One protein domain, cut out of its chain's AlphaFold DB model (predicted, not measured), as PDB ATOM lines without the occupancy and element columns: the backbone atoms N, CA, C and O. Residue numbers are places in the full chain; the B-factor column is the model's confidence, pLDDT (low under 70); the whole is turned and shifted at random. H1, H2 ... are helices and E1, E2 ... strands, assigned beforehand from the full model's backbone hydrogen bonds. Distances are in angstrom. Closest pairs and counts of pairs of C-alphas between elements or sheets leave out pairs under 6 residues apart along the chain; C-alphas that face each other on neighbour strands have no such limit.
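This is residues 380 to 474 of the 497 residues of the protein "Mast/stem cell growth factor receptor Kit" of Orchesella cincta (UniProt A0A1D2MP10). A small, twisted sheet of four strands, E1 to E4, makes one end of an elongated domain, and two short helices, H1 and H2, pack at the other end on the long helix H3, which stands between them and the sheet and only grazes the sheet. Residues 392 to 397 stick out beyond H1 and H2, and the unnamed stretch 403 to 415 leads from the helices to the sheet. The printed part has 95 residues, in the order H1, H2, E1, E2, E3, E4, H3; the class is mixed, helices and strands. The branched sheet is antiparallel, and E2, E3 and E4 form a meander, each strand the antiparallel neighbour of the one before. The whole is only just loose, close to compact, with a radius of gyration of the C-alphas of 15.1 A and spans of 47 by 29 by 21 A.

Find C-alpha 380 at (131.984, 99.641, 125.700); from there H1 runs over residues 380 to 387, 10.1 A. H2 is residues 399 to 402. Next come the strands: E1, residues 416 to 418; E2, residues 425 to 429, 11.3 A; E3, residues 432 to 439, 20.5 A; and E4, residues 445 to 450, 16.1 A. H3, residues 457 to 473, runs 24.5 A from C-alpha 457 at (123.765, 104.226, 118.150) to C-alpha 473 at (111.344, 86.982, 130.323).

Begin at H1, which only just touches H3, with 3 pairs of C-alphas within 8 A, at a shallow tilt of 18 degrees, the same way; H3 uses residues 461 to 465 alone, and the closest C-alphas are those of Phe 385 and Leu 464, 6.9 A. H2 touches H3's residues 465 to 472 alone, closest at C-alphas 400 and 468, 5.8 A. H1 and H2 only just touch, with 3 such pairs, the closest being C-alphas 385 and 401, 7.6 A. In H1 and H3 every O i to N i+4 pair is within hydrogen-bond range; H2 is too short for one. Beside E3, which bends by 60 degrees at residue 436, look for E1 and E2 on one side and E4 on the other. Within hydrogen-bond range are N 417 and O 438 of E1 and E3, 3.0 A; N 434 and O 427 of the hairpin E2 and E3, 2.8 A; and N 435 and O 448 of the hairpin E3 and E4, 2.8 A. H3 grazes the sheet with residues 459 to 463; H1 and H2 are not on it.

The C-alphas farthest apart, those of Gly 393 and Lys 423, are 47.0 A from each other. The printed part has no cut; the links H1 to H2 and H2 to E1 are long. Look for pLDDT under 70 at residues 391 to 397, 422 and 430 to 431; the mean of the printed part is 81.2.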
ATOM      1  N   ILE A 380     132.493  99.768 124.331       77.44
ATOM      2  CA  ILE A 380     131.984  99.641 125.700       77.44
ATOM      3  C   ILE A 380     130.555  99.091 125.687       77.44
ATOM      4  O   ILE A 380     130.259  98.152 126.420       77.44
ATOM      5  N   ASP A 381     129.689  99.623 124.822       78.69
ATOM      6  CA  ASP A 381     128.294  99.187 124.709       78.69
ATOM      7  C   ASP A 381     128.177  97.766 124.148       78.69
ATOM      8  O   ASP A 381     127.376  96.964 124.632       78.69
ATOM      9  N   VAL A 382     129.003  97.431 123.150       81.12
ATOM     10  CA  VAL A 382     129.073  96.073 122.587       81.12
ATOM     11  C   VAL A 382     129.521  95.087 123.664       81.12
ATOM     12  O   VAL A 382     128.904  94.037 123.851       81.12
ATOM     13  N   LYS A 383     130.553  95.444 124.432       83.62
ATOM     14  CA  LYS A 383     131.051  94.615 125.529       83.62
ATOM     15  C   LYS A 383     130.026  94.465 126.650       83.62
ATOM     16  O   LYS A 383     129.823  93.354 127.126       83.62
ATOM     17  N   ALA A 384     129.333  95.537 127.030       83.69
ATOM     18  CA  ALA A 384     128.262  95.486 128.022       83.69
ATOM     19  C   ALA A 384     127.101  94.582 127.569       83.69
ATOM     20  O   ALA A 384     126.489  93.888 128.387       83.69
ATOM     21  N   PHE A 385     126.807  94.533 126.266       86.50
ATOM     22  CA  PHE A 385     125.824  93.596 125.733       86.50
ATOM     23  C   PHE A 385     126.273  92.135 125.888       86.50
ATOM     24  O   PHE A 385     125.533  91.342 126.471       86.50
ATOM     25  N   PHE A 386     127.477  91.788 125.424       86.38
ATOM     26  CA  PHE A 386     127.952  90.400 125.420       86.38
ATOM     27  C   PHE A 386     128.372  89.879 126.799       86.38
ATOM     28  O   PHE A 386     128.006  88.759 127.153       86.38
ATOM     29  N   ASP A 387     129.092  90.683 127.579       86.81
ATOM     30  CA  ASP A 387     129.719  90.267 128.840       86.81
ATOM     31  C   ASP A 387     128.909  90.689 130.083       86.81
ATOM     32  O   ASP A 387     129.188  90.216 131.184       86.81
ATOM     33  N   GLY A 388     127.901  91.553 129.913       82.94
ATOM     34  CA  GLY A 388     127.150  92.187 131.003       82.94
ATOM     35  C   GLY A 388     127.724  93.555 131.399       82.94
ATOM     36  O   GLY A 388     128.932  93.792 131.318       82.94
ATOM     37  N   ALA A 389     126.853  94.485 131.805       77.88
ATOM     38  CA  ALA A 389     127.275  95.801 132.288       77.88
ATOM     39  C   ALA A 389     128.029  95.685 133.628       77.88
ATOM     40  O   ALA A 389     127.604  94.954 134.527       77.88
ATOM     41  N   LYS A 390     129.153  96.403 133.768       70.06
ATOM     42  CA  LYS A 390     129.897  96.494 135.035       70.06
ATOM     43  C   LYS A 390     129.241  97.532 135.944       70.06
ATOM     44  O   LYS A 390     128.778  98.551 135.458       70.06
ATOM     45  N   ASP A 391     129.235  97.266 137.246       60.84
ATOM     46  CA  ASP A 391     128.747  98.207 138.257       60.84
ATOM     47  C   ASP A 391     129.822  99.282 138.498       60.84
ATOM     48  O   ASP A 391     130.838  99.015 139.145       60.84
ATOM     49  N   ASP A 392     129.666 100.456 137.888       57.06
ATOM     50  CA  ASP A 392     130.607 101.583 137.954       57.06
ATOM     51  C   ASP A 392     130.078 102.776 138.772       57.06
ATOM     52  O   ASP A 392     130.711 103.831 138.822       57.06
ATOM     53  N   GLY A 393     128.967 102.591 139.494       54.78
ATOM     54  CA  GLY A 393     128.351 103.624 140.330       54.78
ATOM     55  C   GLY A 393     127.320 104.493 139.605       54.78
ATOM     56  O   GLY A 393     126.712 105.352 140.246       54.78
ATOM     57  N   GLU A 394     127.074 104.258 138.312       52.62
ATOM     58  CA  GLU A 394     125.877 104.737 137.620       52.62
ATOM     59  C   GLU A 394     124.712 103.769 137.916       52.62
ATOM     60  O   GLU A 394     124.883 102.552 137.957       52.62
ATOM     61  N   TYR A 395     123.526 104.297 138.230       48.44
ATOM     62  CA  TYR A 395     122.390 103.535 138.766       48.44
ATOM     63  C   TYR A 395     121.782 102.596 137.698       48.44
ATOM     64  O   TYR A 395     120.798 102.931 137.044       48.44
ATOM     65  N   VAL A 396     122.390 101.423 137.485       56.25
ATOM     66  CA  VAL A 396     121.871 100.362 136.605       56.25
ATOM     67  C   VAL A 396     120.918  99.470 137.411       56.25
ATOM     68  O   VAL A 396     121.334  98.486 138.030       56.25
ATOM     69  N   ASP A 397     119.633  99.834 137.429       59.31
ATOM     70  CA  ASP A 397     118.575  99.171 138.217       59.31
ATOM     71  C   ASP A 397     118.107  97.822 137.647       59.31
ATOM     72  O   ASP A 397     117.570  96.969 138.359       59.31
ATOM     73  N   ALA A 398     118.279  97.613 136.345       70.75
ATOM     74  CA  ALA A 398     117.690  96.487 135.638       70.75
ATOM     75  C   ALA A 398     118.582  95.231 135.660       70.75
ATOM     76  O   ALA A 398     119.679  95.211 135.098       70.75
ATOM     77  N   ILE A 399     118.071  94.130 136.227       76.50
ATOM     78  CA  ILE A 399     118.775  92.831 136.333       76.50
ATOM     79  C   ILE A 399     119.246  92.309 134.961       76.50
ATOM     80  O   ILE A 399     120.317  91.703 134.848       76.50
ATOM     81  N   TRP A 400     118.474  92.555 133.899       77.00
ATOM     82  CA  TRP A 400     118.818  92.088 132.555       77.00
ATOM     83  C   TRP A 400     120.016  92.831 131.954       77.00
ATOM     84  O   TRP A 400     120.785  92.214 131.229       77.00
ATOM     85  N   GLU A 401     120.251  94.108 132.273       77.50
ATOM     86  CA  GLU A 401     121.384  94.867 131.713       77.50
ATOM     87  C   GLU A 401     122.736  94.348 132.226       77.50
ATOM     88  O   GLU A 401     123.706  94.271 131.463       77.50
ATOM     89  N   LYS A 402     122.761  93.878 133.480       79.44
ATOM     90  CA  LYS A 402     123.916  93.217 134.111       79.44
ATOM     91  C   LYS A 402     124.142  91.784 133.612       79.44
ATOM     92  O   LYS A 402     125.223  91.237 133.801       79.44
ATOM     93  N   SER A 403     123.149  91.171 132.965       83.12
ATOM     94  CA  SER A 403     123.255  89.794 132.469       83.12
ATOM     95  C   SER A 403     124.002  89.735 131.124       83.12
ATOM     96  O   SER A 403     123.771  90.598 130.267       83.12
ATOM     97  N   PRO A 404     124.886  88.741 130.905       87.88
ATOM     98  CA  PRO A 404     125.535  88.528 129.614       87.88
ATOM     99  C   PRO A 404     124.528  88.044 128.563       87.88
ATOM    100  O   PRO A 404     123.501  87.450 128.894       87.88
ATOM    101  N   TYR A 405     124.828  88.282 127.286       88.44
ATOM    102  CA  TYR A 405     124.027  87.748 126.184       88.44
ATOM    103  C   TYR A 405     124.136  86.218 126.122       88.44
ATOM    104  O   TYR A 405     125.236  85.656 126.122       88.44
ATOM    105  N   ASP A 406     122.992  85.539 126.027       87.50
ATOM    106  CA  ASP A 406     122.941  84.090 125.859       87.50
ATOM    107  C   ASP A 406     123.301  83.699 124.419       87.50
ATOM    108  O   ASP A 406     122.489  83.771 123.496       87.50
ATOM    109  N   LYS A 407     124.539  83.235 124.235       87.50
ATOM    110  CA  LYS A 407     125.064  82.813 122.928       87.50
ATOM    111  C   LYS A 407     124.340  81.602 122.333       87.50
ATOM    112  O   LYS A 407     124.523  81.340 121.148       87.50
ATOM    113  N   SER A 408     123.537  80.865 123.105       86.56
ATOM    114  CA  SER A 408     122.729  79.762 122.566       86.56
ATOM    115  C   SER A 408     121.603  80.244 121.641       86.56
ATOM    116  O   SER A 408     121.117  79.469 120.818       86.56
ATOM    117  N   LEU A 409     121.233  81.528 121.733       86.19
ATOM    118  CA  LEU A 409     120.236  82.179 120.882       86.19
ATOM    119  C   LEU A 409     120.813  82.718 119.566       86.19
ATOM    120  O   LEU A 409     120.060  83.232 118.737       86.19
ATOM    121  N   GLU A 410     122.126  82.619 119.355       90.62
ATOM    122  CA  GLU A 410     122.763  83.145 118.153       90.62
ATOM    123  C   GLU A 410     122.431  82.281 116.925       90.62
ATOM    124  O   GLU A 410     122.667  81.072 116.895       90.62
ATOM    125  N   LEU A 411     121.908  82.921 115.882       87.81
ATOM    126  CA  LEU A 411     121.588  82.296 114.603       87.81
ATOM    127  C   LEU A 411     122.666  82.625 113.570       87.81
ATOM    128  O   LEU A 411     123.140  83.752 113.487       87.81
ATOM    129  N   ALA A 412     123.007  81.676 112.703       86.31
ATOM    130  CA  ALA A 412     123.758  81.968 111.488       86.31
ATOM    131  C   ALA A 412     122.841  82.619 110.439       86.31
ATOM    132  O   ALA A 412     121.675  82.248 110.296       86.31
ATOM    133  N   LYS A 413     123.387  83.528 109.619       82.31
ATOM    134  CA  LYS A 413     122.640  84.209 108.541       82.31
ATOM    135  C   LYS A 413     121.936  83.236 107.582       82.31
ATOM    136  O   LYS A 413     120.858  83.530 107.084       82.31
ATOM    137  N   SER A 414     122.512  82.053 107.352       84.62
ATOM    138  CA  SER A 414     121.928  80.996 106.512       84.62
ATOM    139  C   SER A 414     120.689  80.318 107.117       84.62
ATOM    140  O   SER A 414     119.949  79.657 106.389       84.62
ATOM    141  N   GLN A 415     120.443  80.472 108.422       85.56
ATOM    142  CA  GLN A 415     119.307  79.868 109.125       85.56
ATOM    143  C   GLN A 415     118.033  80.721 109.053       85.56
ATOM    144  O   GLN A 415     116.969  80.235 109.439       85.56
ATOM    145  N   LEU A 416     118.110  81.954 108.537       87.50
ATOM    146  CA  LEU A 416     116.994  82.895 108.476       87.50
ATOM    147  C   LEU A 416     116.785  83.421 107.049       87.50
ATOM    148  O   LEU A 416     117.682  84.011 106.450       87.50
ATOM    149  N   LYS A 417     115.573  83.256 106.515       89.81
ATOM    150  CA  LYS A 417     115.141  83.894 105.261       89.81
ATOM    151  C   LYS A 417     114.222  85.064 105.589       89.81
ATOM    152  O   LYS A 417     113.224  84.862 106.270       89.81
ATOM    153  N   ILE A 418     114.539  86.260 105.102       87.44
ATOM    154  CA  ILE A 418     113.763  87.484 105.348       87.44
ATOM    155  C   ILE A 418     113.104  87.917 104.037       87.44
ATOM    156  O   ILE A 418     113.785  88.034 103.019       87.44
ATOM    157  N   ASP A 419     111.794  88.160 104.056       86.12
ATOM    158  CA  ASP A 419     111.090  88.771 102.930       86.12
ATOM    159  C   ASP A 419     111.225  90.296 103.021       86.12
ATOM    160  O   ASP A 419     110.474  90.969 103.726       86.12
ATOM    161  N   THR A 420     112.219  90.844 102.323       75.44
ATOM    162  CA  THR A 420     112.492  92.290 102.276       75.44
ATOM    163  C   THR A 420     111.678  93.023 101.205       75.44
ATOM    164  O   THR A 420     111.906  94.208 100.955       75.44
ATOM    165  N   THR A 421     110.715  92.357 100.553       74.56
ATOM    166  CA  THR A 421     109.806  93.026  99.614       74.56
ATOM    167  C   THR A 421     108.801  93.906 100.363       74.56
ATOM    168  O   THR A 421     108.516  93.695 101.539       74.56
ATOM    169  N   GLY A 422     108.184  94.878  99.680       65.31
ATOM    170  CA  GLY A 422     107.172  95.752 100.295       65.31
ATOM    171  C   GLY A 422     105.954  95.019 100.887       65.31
ATOM    172  O   GLY A 422     105.230  95.609 101.680       65.31
ATOM    173  N   LYS A 423     105.735  93.740 100.541       73.31
ATOM    174  CA  LYS A 423     104.691  92.878 101.128       73.31
ATOM    175  C   LYS A 423     105.145  92.145 102.396       73.31
ATOM    176  O   LYS A 423     104.297  91.681 103.152       73.31
ATOM    177  N   GLY A 424     106.453  92.033 102.617       80.25
ATOM    178  CA  GLY A 424     107.045  91.396 103.788       80.25
ATOM    179  C   GLY A 424     107.174  92.326 104.996       80.25
ATOM    180  O   GLY A 424     107.474  91.851 106.085       80.25
ATOM    181  N   LEU A 425     106.928  93.633 104.856       88.38
ATOM    182  CA  LEU A 425     106.957  94.576 105.978       88.38
ATOM    183  C   LEU A 425     105.724  94.388 106.880       88.38
ATOM    184  O   LEU A 425     104.607  94.723 106.497       88.38
ATOM    185  N   LEU A 426     105.938  93.891 108.096       87.25
ATOM    186  CA  LEU A 426     104.899  93.708 109.114       87.25
ATOM    187  C   LEU A 426     104.688  94.966 109.967       87.25
ATOM    188  O   LEU A 426     103.600  95.179 110.494       87.25
ATOM    189  N   GLY A 427     105.714  95.809 110.107       86.06
ATOM    190  CA  GLY A 427     105.613  97.055 110.863       86.06
ATOM    191  C   GLY A 427     106.828  97.962 110.702       86.06
ATOM    192  O   GLY A 427     107.934  97.511 110.412       86.06
ATOM    193  N   SER A 428     106.632  99.263 110.906       87.50
ATOM    194  CA  SER A 428     107.707 100.257 110.882       87.50
ATOM    195  C   SER A 428     107.470 101.327 111.937       87.50
ATOM    196  O   SER A 428     106.351 101.818 112.063       87.50
ATOM    197  N   GLY A 429     108.521 101.729 112.647       78.88
ATOM    198  CA  GLY A 429     108.439 102.765 113.675       78.88
ATOM    199  C   GLY A 429     109.741 103.544 113.832       78.88
ATOM    200  O   GLY A 429     110.644 103.453 112.991       78.88
ATOM    201  N   GLN A 430     109.828 104.310 114.923       68.69
ATOM    202  CA  GLN A 430     110.999 105.114 115.288       68.69
ATOM    203  C   GLN A 430     112.259 104.257 115.512       68.69
ATOM    204  O   GLN A 430     113.360 104.707 115.215       68.69
ATOM    205  N   PHE A 431     112.095 103.007 115.956       66.00
ATOM    206  CA  PHE A 431     113.196 102.113 116.341       66.00
ATOM    207  C   PHE A 431     113.586 101.070 115.282       66.00
ATOM    208  O   PHE A 431     114.463 100.252 115.537       66.00
ATOM    209  N   GLY A 432     112.956 101.072 114.102       82.19
ATOM    210  CA  GLY A 432     113.310 100.129 113.040       82.19
ATOM    211  C   GLY A 432     112.147  99.622 112.198       82.19
ATOM    212  O   GLY A 432     111.062 100.215 112.160       82.19
ATOM    213  N   PHE A 433     112.411  98.511 111.520       87.25
ATOM    214  CA  PHE A 433     111.473  97.752 110.704       87.25
ATOM    215  C   PHE A 433     111.254  96.364 111.300       87.25
ATOM    216  O   PHE A 433     112.146  95.798 111.927       87.25
ATOM    217  N   VAL A 434     110.070  95.808 111.069       89.06
ATOM    218  CA  VAL A 434     109.736  94.419 111.372       89.06
ATOM    219  C   VAL A 434     109.321  93.754 110.072       89.06
ATOM    220  O   VAL A 434     108.331  94.160 109.466       89.06
ATOM    221  N   TYR A 435     110.067  92.742 109.647       89.75
ATOM    222  CA  TYR A 435     109.799  91.981 108.430       89.75
ATOM    223  C   TYR A 435     109.284  90.583 108.746       89.75
ATOM    224  O   TYR A 435     109.602  90.003 109.784       89.75
ATOM    225  N   LYS A 436     108.518  90.010 107.822       91.25
ATOM    226  CA  LYS A 436     108.200  88.591 107.825       91.25
ATOM    227  C   LYS A 436     109.460  87.817 107.450       91.25
ATOM    228  O   LYS A 436     110.099  88.092 106.436       91.25
ATOM    229  N   GLY A 437     109.804  86.833 108.263       90.75
ATOM    230  CA  GLY A 437     110.888  85.905 107.998       90.75
ATOM    231  C   GLY A 437     110.465  84.466 108.225       90.75
ATOM    232  O   GLY A 437     109.342  84.182 108.645       90.75
ATOM    233  N   LYS A 438     111.389  83.550 107.946       90.00
ATOM    234  CA  LYS A 438     111.213  82.124 108.180       90.00
ATOM    235  C   LYS A 438     112.520  81.473 108.627       90.00
ATOM    236  O   LYS A 438     113.560  81.675 107.993       90.00
ATOM    237  N   LEU A 439     112.450  80.675 109.693       88.00
ATOM    238  CA  LEU A 439     113.555  79.828 110.147       88.00
ATOM    239  C   LEU A 439     113.685  78.601 109.244       88.00
ATOM    240  O   LEU A 439     112.733  77.844 109.069       88.00
ATOM    241  N   VAL A 440     114.874  78.392 108.685       86.38
ATOM    242  CA  VAL A 440     115.131  77.330 107.698       86.38
ATOM    243  C   VAL A 440     115.111  75.935 108.328       86.38
ATOM    244  O   VAL A 440     114.699  74.981 107.681       86.38
ATOM    245  N   SER A 441     115.534  75.797 109.586       81.88
ATOM    246  CA  SER A 441     115.606  74.499 110.273       81.88
ATOM    247  C   SER A 441     114.237  73.914 110.629       81.88
ATOM    248  O   SER A 441     114.095  72.696 110.675       81.88
ATOM    249  N   SER A 442     113.247  74.767 110.897       81.56
ATOM    250  CA  SER A 442     111.934  74.368 111.417       81.56
ATOM    251  C   SER A 442     110.757  74.834 110.554       81.56
ATOM    252  O   SER A 442     109.609  74.629 110.939       81.56
ATOM    253  N   GLU A 443     111.026  75.502 109.424       85.62
ATOM    254  CA  GLU A 443     110.029  76.142 108.548       85.62
ATOM    255  C   GLU A 443     109.051  77.076 109.295       85.62
ATOM    256  O   GLU A 443     107.943  77.350 108.834       85.62
ATOM    257  N   THR A 444     109.460  77.589 110.459       86.25
ATOM    258  CA  THR A 444     108.628  78.434 111.323       86.25
ATOM    259  C   THR A 444     108.624  79.873 110.822       86.25
ATOM    260  O   THR A 444     109.690  80.469 110.655       86.25
ATOM    261  N   ASP A 445     107.434  80.437 110.612       89.12
ATOM    262  CA  ASP A 445     107.257  81.858 110.302       89.12
ATOM    263  C   ASP A 445     107.614  82.712 111.531       89.12
ATOM    264  O   ASP A 445     107.181  82.434 112.650       89.12
ATOM    265  N   VAL A 446     108.404  83.766 111.319       91.25
ATOM    266  CA  VAL A 446     108.915  84.645 112.379       91.25
ATOM    267  C   VAL A 446     108.778  86.117 112.002       91.25
ATOM    268  O   VAL A 446     108.742  86.472 110.824       91.25
ATOM    269  N   ALA A 447     108.729  86.989 113.007       91.81
ATOM    270  CA  ALA A 447     108.859  88.430 112.830       91.81
ATOM    271  C   ALA A 447     110.309  88.840 113.117       91.81
ATOM    272  O   ALA A 447     110.825  88.594 114.204       91.81
ATOM    273  N   VAL A 448     110.971  89.456 112.140       91.00
ATOM    274  CA  VAL A 448     112.377  89.862 112.215       91.00
ATOM    275  C   VAL A 448     112.444  91.368 112.405       91.00
ATOM    276  O   VAL A 448     112.153  92.123 111.478       91.00
ATOM    277  N   LYS A 449     112.811  91.806 113.610       90.56
ATOM    278  CA  LYS A 449     113.022  93.221 113.918       90.56
ATOM    279  C   LYS A 449     114.466  93.616 113.620       90.56
ATOM    280  O   LYS A 449     115.393  92.937 114.046       90.56
ATOM    281  N   MET A 450     114.640  94.720 112.905       87.25
ATOM    282  CA  MET A 450     115.941  95.257 112.509       87.25
ATOM    283  C   MET A 450     115.941  96.783 112.584       87.25
ATOM    284  O   MET A 450     114.906  97.428 112.396       87.25
ATOM    285  N   THR A 451     117.101  97.377 112.852       83.81
ATOM    286  CA  THR A 451     117.275  98.832 112.808       83.81
ATOM    287  C   THR A 451     117.199  99.355 111.373       83.81
ATOM    288  O   THR A 451     117.334  98.612 110.404       83.81
ATOM    289  N   ARG A 452     116.975 100.662 111.203       82.06
ATOM    290  CA  ARG A 452     117.070 101.286 109.873       82.06
ATOM    291  C   ARG A 452     118.542 101.347 109.429       82.06
ATOM    292  O   ARG A 452     119.406 101.502 110.297       82.06
ATOM    293  N   PRO A 453     118.841 101.328 108.119       73.81
ATOM    294  CA  PRO A 453     120.184 101.640 107.638       73.81
ATOM    295  C   PRO A 453     120.656 102.989 108.192       73.81
ATOM    296  O   PRO A 453     119.891 103.956 108.177       73.81
ATOM    297  N   TYR A 454     121.899 103.051 108.678       70.00
ATOM    298  CA  TYR A 454     122.500 104.257 109.273       70.00
ATOM    299  C   TYR A 454     121.766 104.789 110.519       70.00
ATOM    300  O   TYR A 454     121.737 105.998 110.761       70.00
ATOM    301  N   SER A 455     121.142 103.903 111.300       70.19
ATOM    302  CA  SER A 455     120.502 104.289 112.561       70.19
ATOM    303  C   SER A 455     121.516 104.865 113.561       70.19
ATOM    304  O   SER A 455     122.646 104.376 113.624       70.19
ATOM    305  N   PRO A 456     121.122 105.858 114.382       74.19
ATOM    306  CA  PRO A 456     121.984 106.359 115.446       74.19
ATOM    307  C   PRO A 456     122.248 105.255 116.489       74.19
ATOM    308  O   PRO A 456     121.400 104.371 116.660       74.19
ATOM    309  N   PRO A 457     123.352 105.315 117.261       77.94
ATOM    310  CA  PRO A 457     123.765 104.226 118.150       77.94
ATOM    311  C   PRO A 457     122.712 103.899 119.212       77.94
ATOM    312  O   PRO A 457     122.550 102.745 119.594       77.94
ATOM    313  N   ILE A 458     121.929 104.899 119.634       80.88
ATOM    314  CA  ILE A 458     120.824 104.723 120.582       80.88
ATOM    315  C   ILE A 458     119.765 103.727 120.088       80.88
ATOM    316  O   ILE A 458     119.264 102.936 120.877       80.88
ATOM    317  N   ALA A 459     119.460 103.696 118.787       79.56
ATOM    318  CA  ALA A 459     118.477 102.761 118.242       79.56
ATOM    319  C   ALA A 459     118.997 101.314 118.269       79.56
ATOM    320  O   ALA A 459     118.235 100.393 118.556       79.56
ATOM    321  N   VAL A 460     120.301 101.125 118.030       82.94
ATOM    322  CA  VAL A 460     120.967  99.821 118.163       82.94
ATOM    323  C   VAL A 460     120.963  99.377 119.628       82.94
ATOM    324  O   VAL A 460     120.578  98.246 119.913       82.94
ATOM    325  N   LYS A 461     121.285 100.275 120.575       83.44
ATOM    326  CA  LYS A 461     121.211  99.988 122.020       83.44
ATOM    327  C   LYS A 461     119.812  99.558 122.463       83.44
ATOM    328  O   LYS A 461     119.688  98.589 123.208       83.44
ATOM    329  N   CYS A 462     118.761 100.228 121.985       84.12
ATOM    330  CA  CYS A 462     117.382  99.838 122.287       84.12
ATOM    331  C   CYS A 462     117.076  98.410 121.809       84.12
ATOM    332  O   CYS A 462     116.531  97.624 122.579       84.12
ATOM    333  N   LEU A 463     117.475  98.044 120.584       87.25
ATOM    334  CA  LEU A 463     117.268  96.689 120.060       87.25
ATOM    335  C   LEU A 463     118.040  95.626 120.864       87.25
ATOM    336  O   LEU A 463     117.503  94.561 121.159       87.25
ATOM    337  N   LEU A 464     119.279  95.926 121.265       87.31
ATOM    338  CA  LEU A 464     120.084  95.051 122.126       87.31
ATOM    339  C   LEU A 464     119.451  94.866 123.517       87.31
ATOM    340  O   LEU A 464     119.434  93.755 124.048       87.31
ATOM    341  N   SER A 465     118.890  95.931 124.094       85.38
ATOM    342  CA  SER A 465     118.176  95.861 125.376       85.38
ATOM    343  C   SER A 465     116.910  95.002 125.271       85.38
ATOM    344  O   SER A 465     116.679  94.141 126.117       85.38
ATOM    345  N   GLU A 466     116.143  95.124 124.181       87.31
ATOM    346  CA  GLU A 466     114.977  94.265 123.927       87.31
ATOM    347  C   GLU A 466     115.342  92.772 123.870       87.31
ATOM    348  O   GLU A 466     114.625  91.947 124.437       87.31
ATOM    349  N   ILE A 467     116.474  92.412 123.250       89.12
ATOM    350  CA  ILE A 467     116.972  91.025 123.229       89.12
ATOM    351  C   ILE A 467     117.244  90.521 124.650       89.12
ATOM    352  O   ILE A 467     116.829  89.411 124.991       89.12
ATOM    353  N   LYS A 468     117.903  91.327 125.493       86.31
ATOM    354  CA  LYS A 468     118.184  90.956 126.889       86.31
ATOM    355  C   LYS A 468     116.903  90.796 127.707       86.31
ATOM    356  O   LYS A 468     116.769  89.814 128.433       86.31
ATOM    357  N   ILE A 469     115.945  91.709 127.539       86.19
ATOM    358  CA  ILE A 469     114.637  91.643 128.203       86.19
ATOM    359  C   ILE A 469     113.900  90.364 127.797       86.19
ATOM    360  O   ILE A 469     113.472  89.610 128.664       86.19
ATOM    361  N   LEU A 470     113.778  90.078 126.497       86.69
ATOM    362  CA  LEU A 470     113.032  88.911 126.016       86.69
ATOM    363  C   LEU A 470     113.713  87.585 126.375       86.69
ATOM    364  O   LEU A 470     113.026  86.615 126.689       86.69
ATOM    365  N   THR A 471     115.047  87.550 126.389       85.50
ATOM    366  CA  THR A 471     115.812  86.402 126.904       85.50
ATOM    367  C   THR A 471     115.503  86.162 128.382       85.50
ATOM    368  O   THR A 471     115.253  85.028 128.781       85.50
ATOM    369  N   HIS A 472     115.470  87.226 129.191       84.94
ATOM    370  CA  HIS A 472     115.200  87.133 130.626       84.94
ATOM    371  C   HIS A 472     113.742  86.760 130.941       84.94
ATOM    372  O   HIS A 472     113.493  85.976 131.853       84.94
ATOM    373  N   VAL A 473     112.779  87.293 130.180       84.69
ATOM    374  CA  VAL A 473     111.344  86.982 130.323       84.69
ATOM    375  C   VAL A 473     111.038  85.531 129.933       84.69
ATOM    376  O   VAL A 473     110.157  84.907 130.523       84.69
ATOM    377  N   GLY A 474     111.755  84.973 128.956       81.12
ATOM    378  CA  GLY A 474     111.539  83.607 128.490       81.12
ATOM    379  C   GLY A 474     110.245  83.453 127.679       81.12
ATOM    380  O   GLY A 474     109.906  84.293 126.848       81.12
TER     381      GLY A 474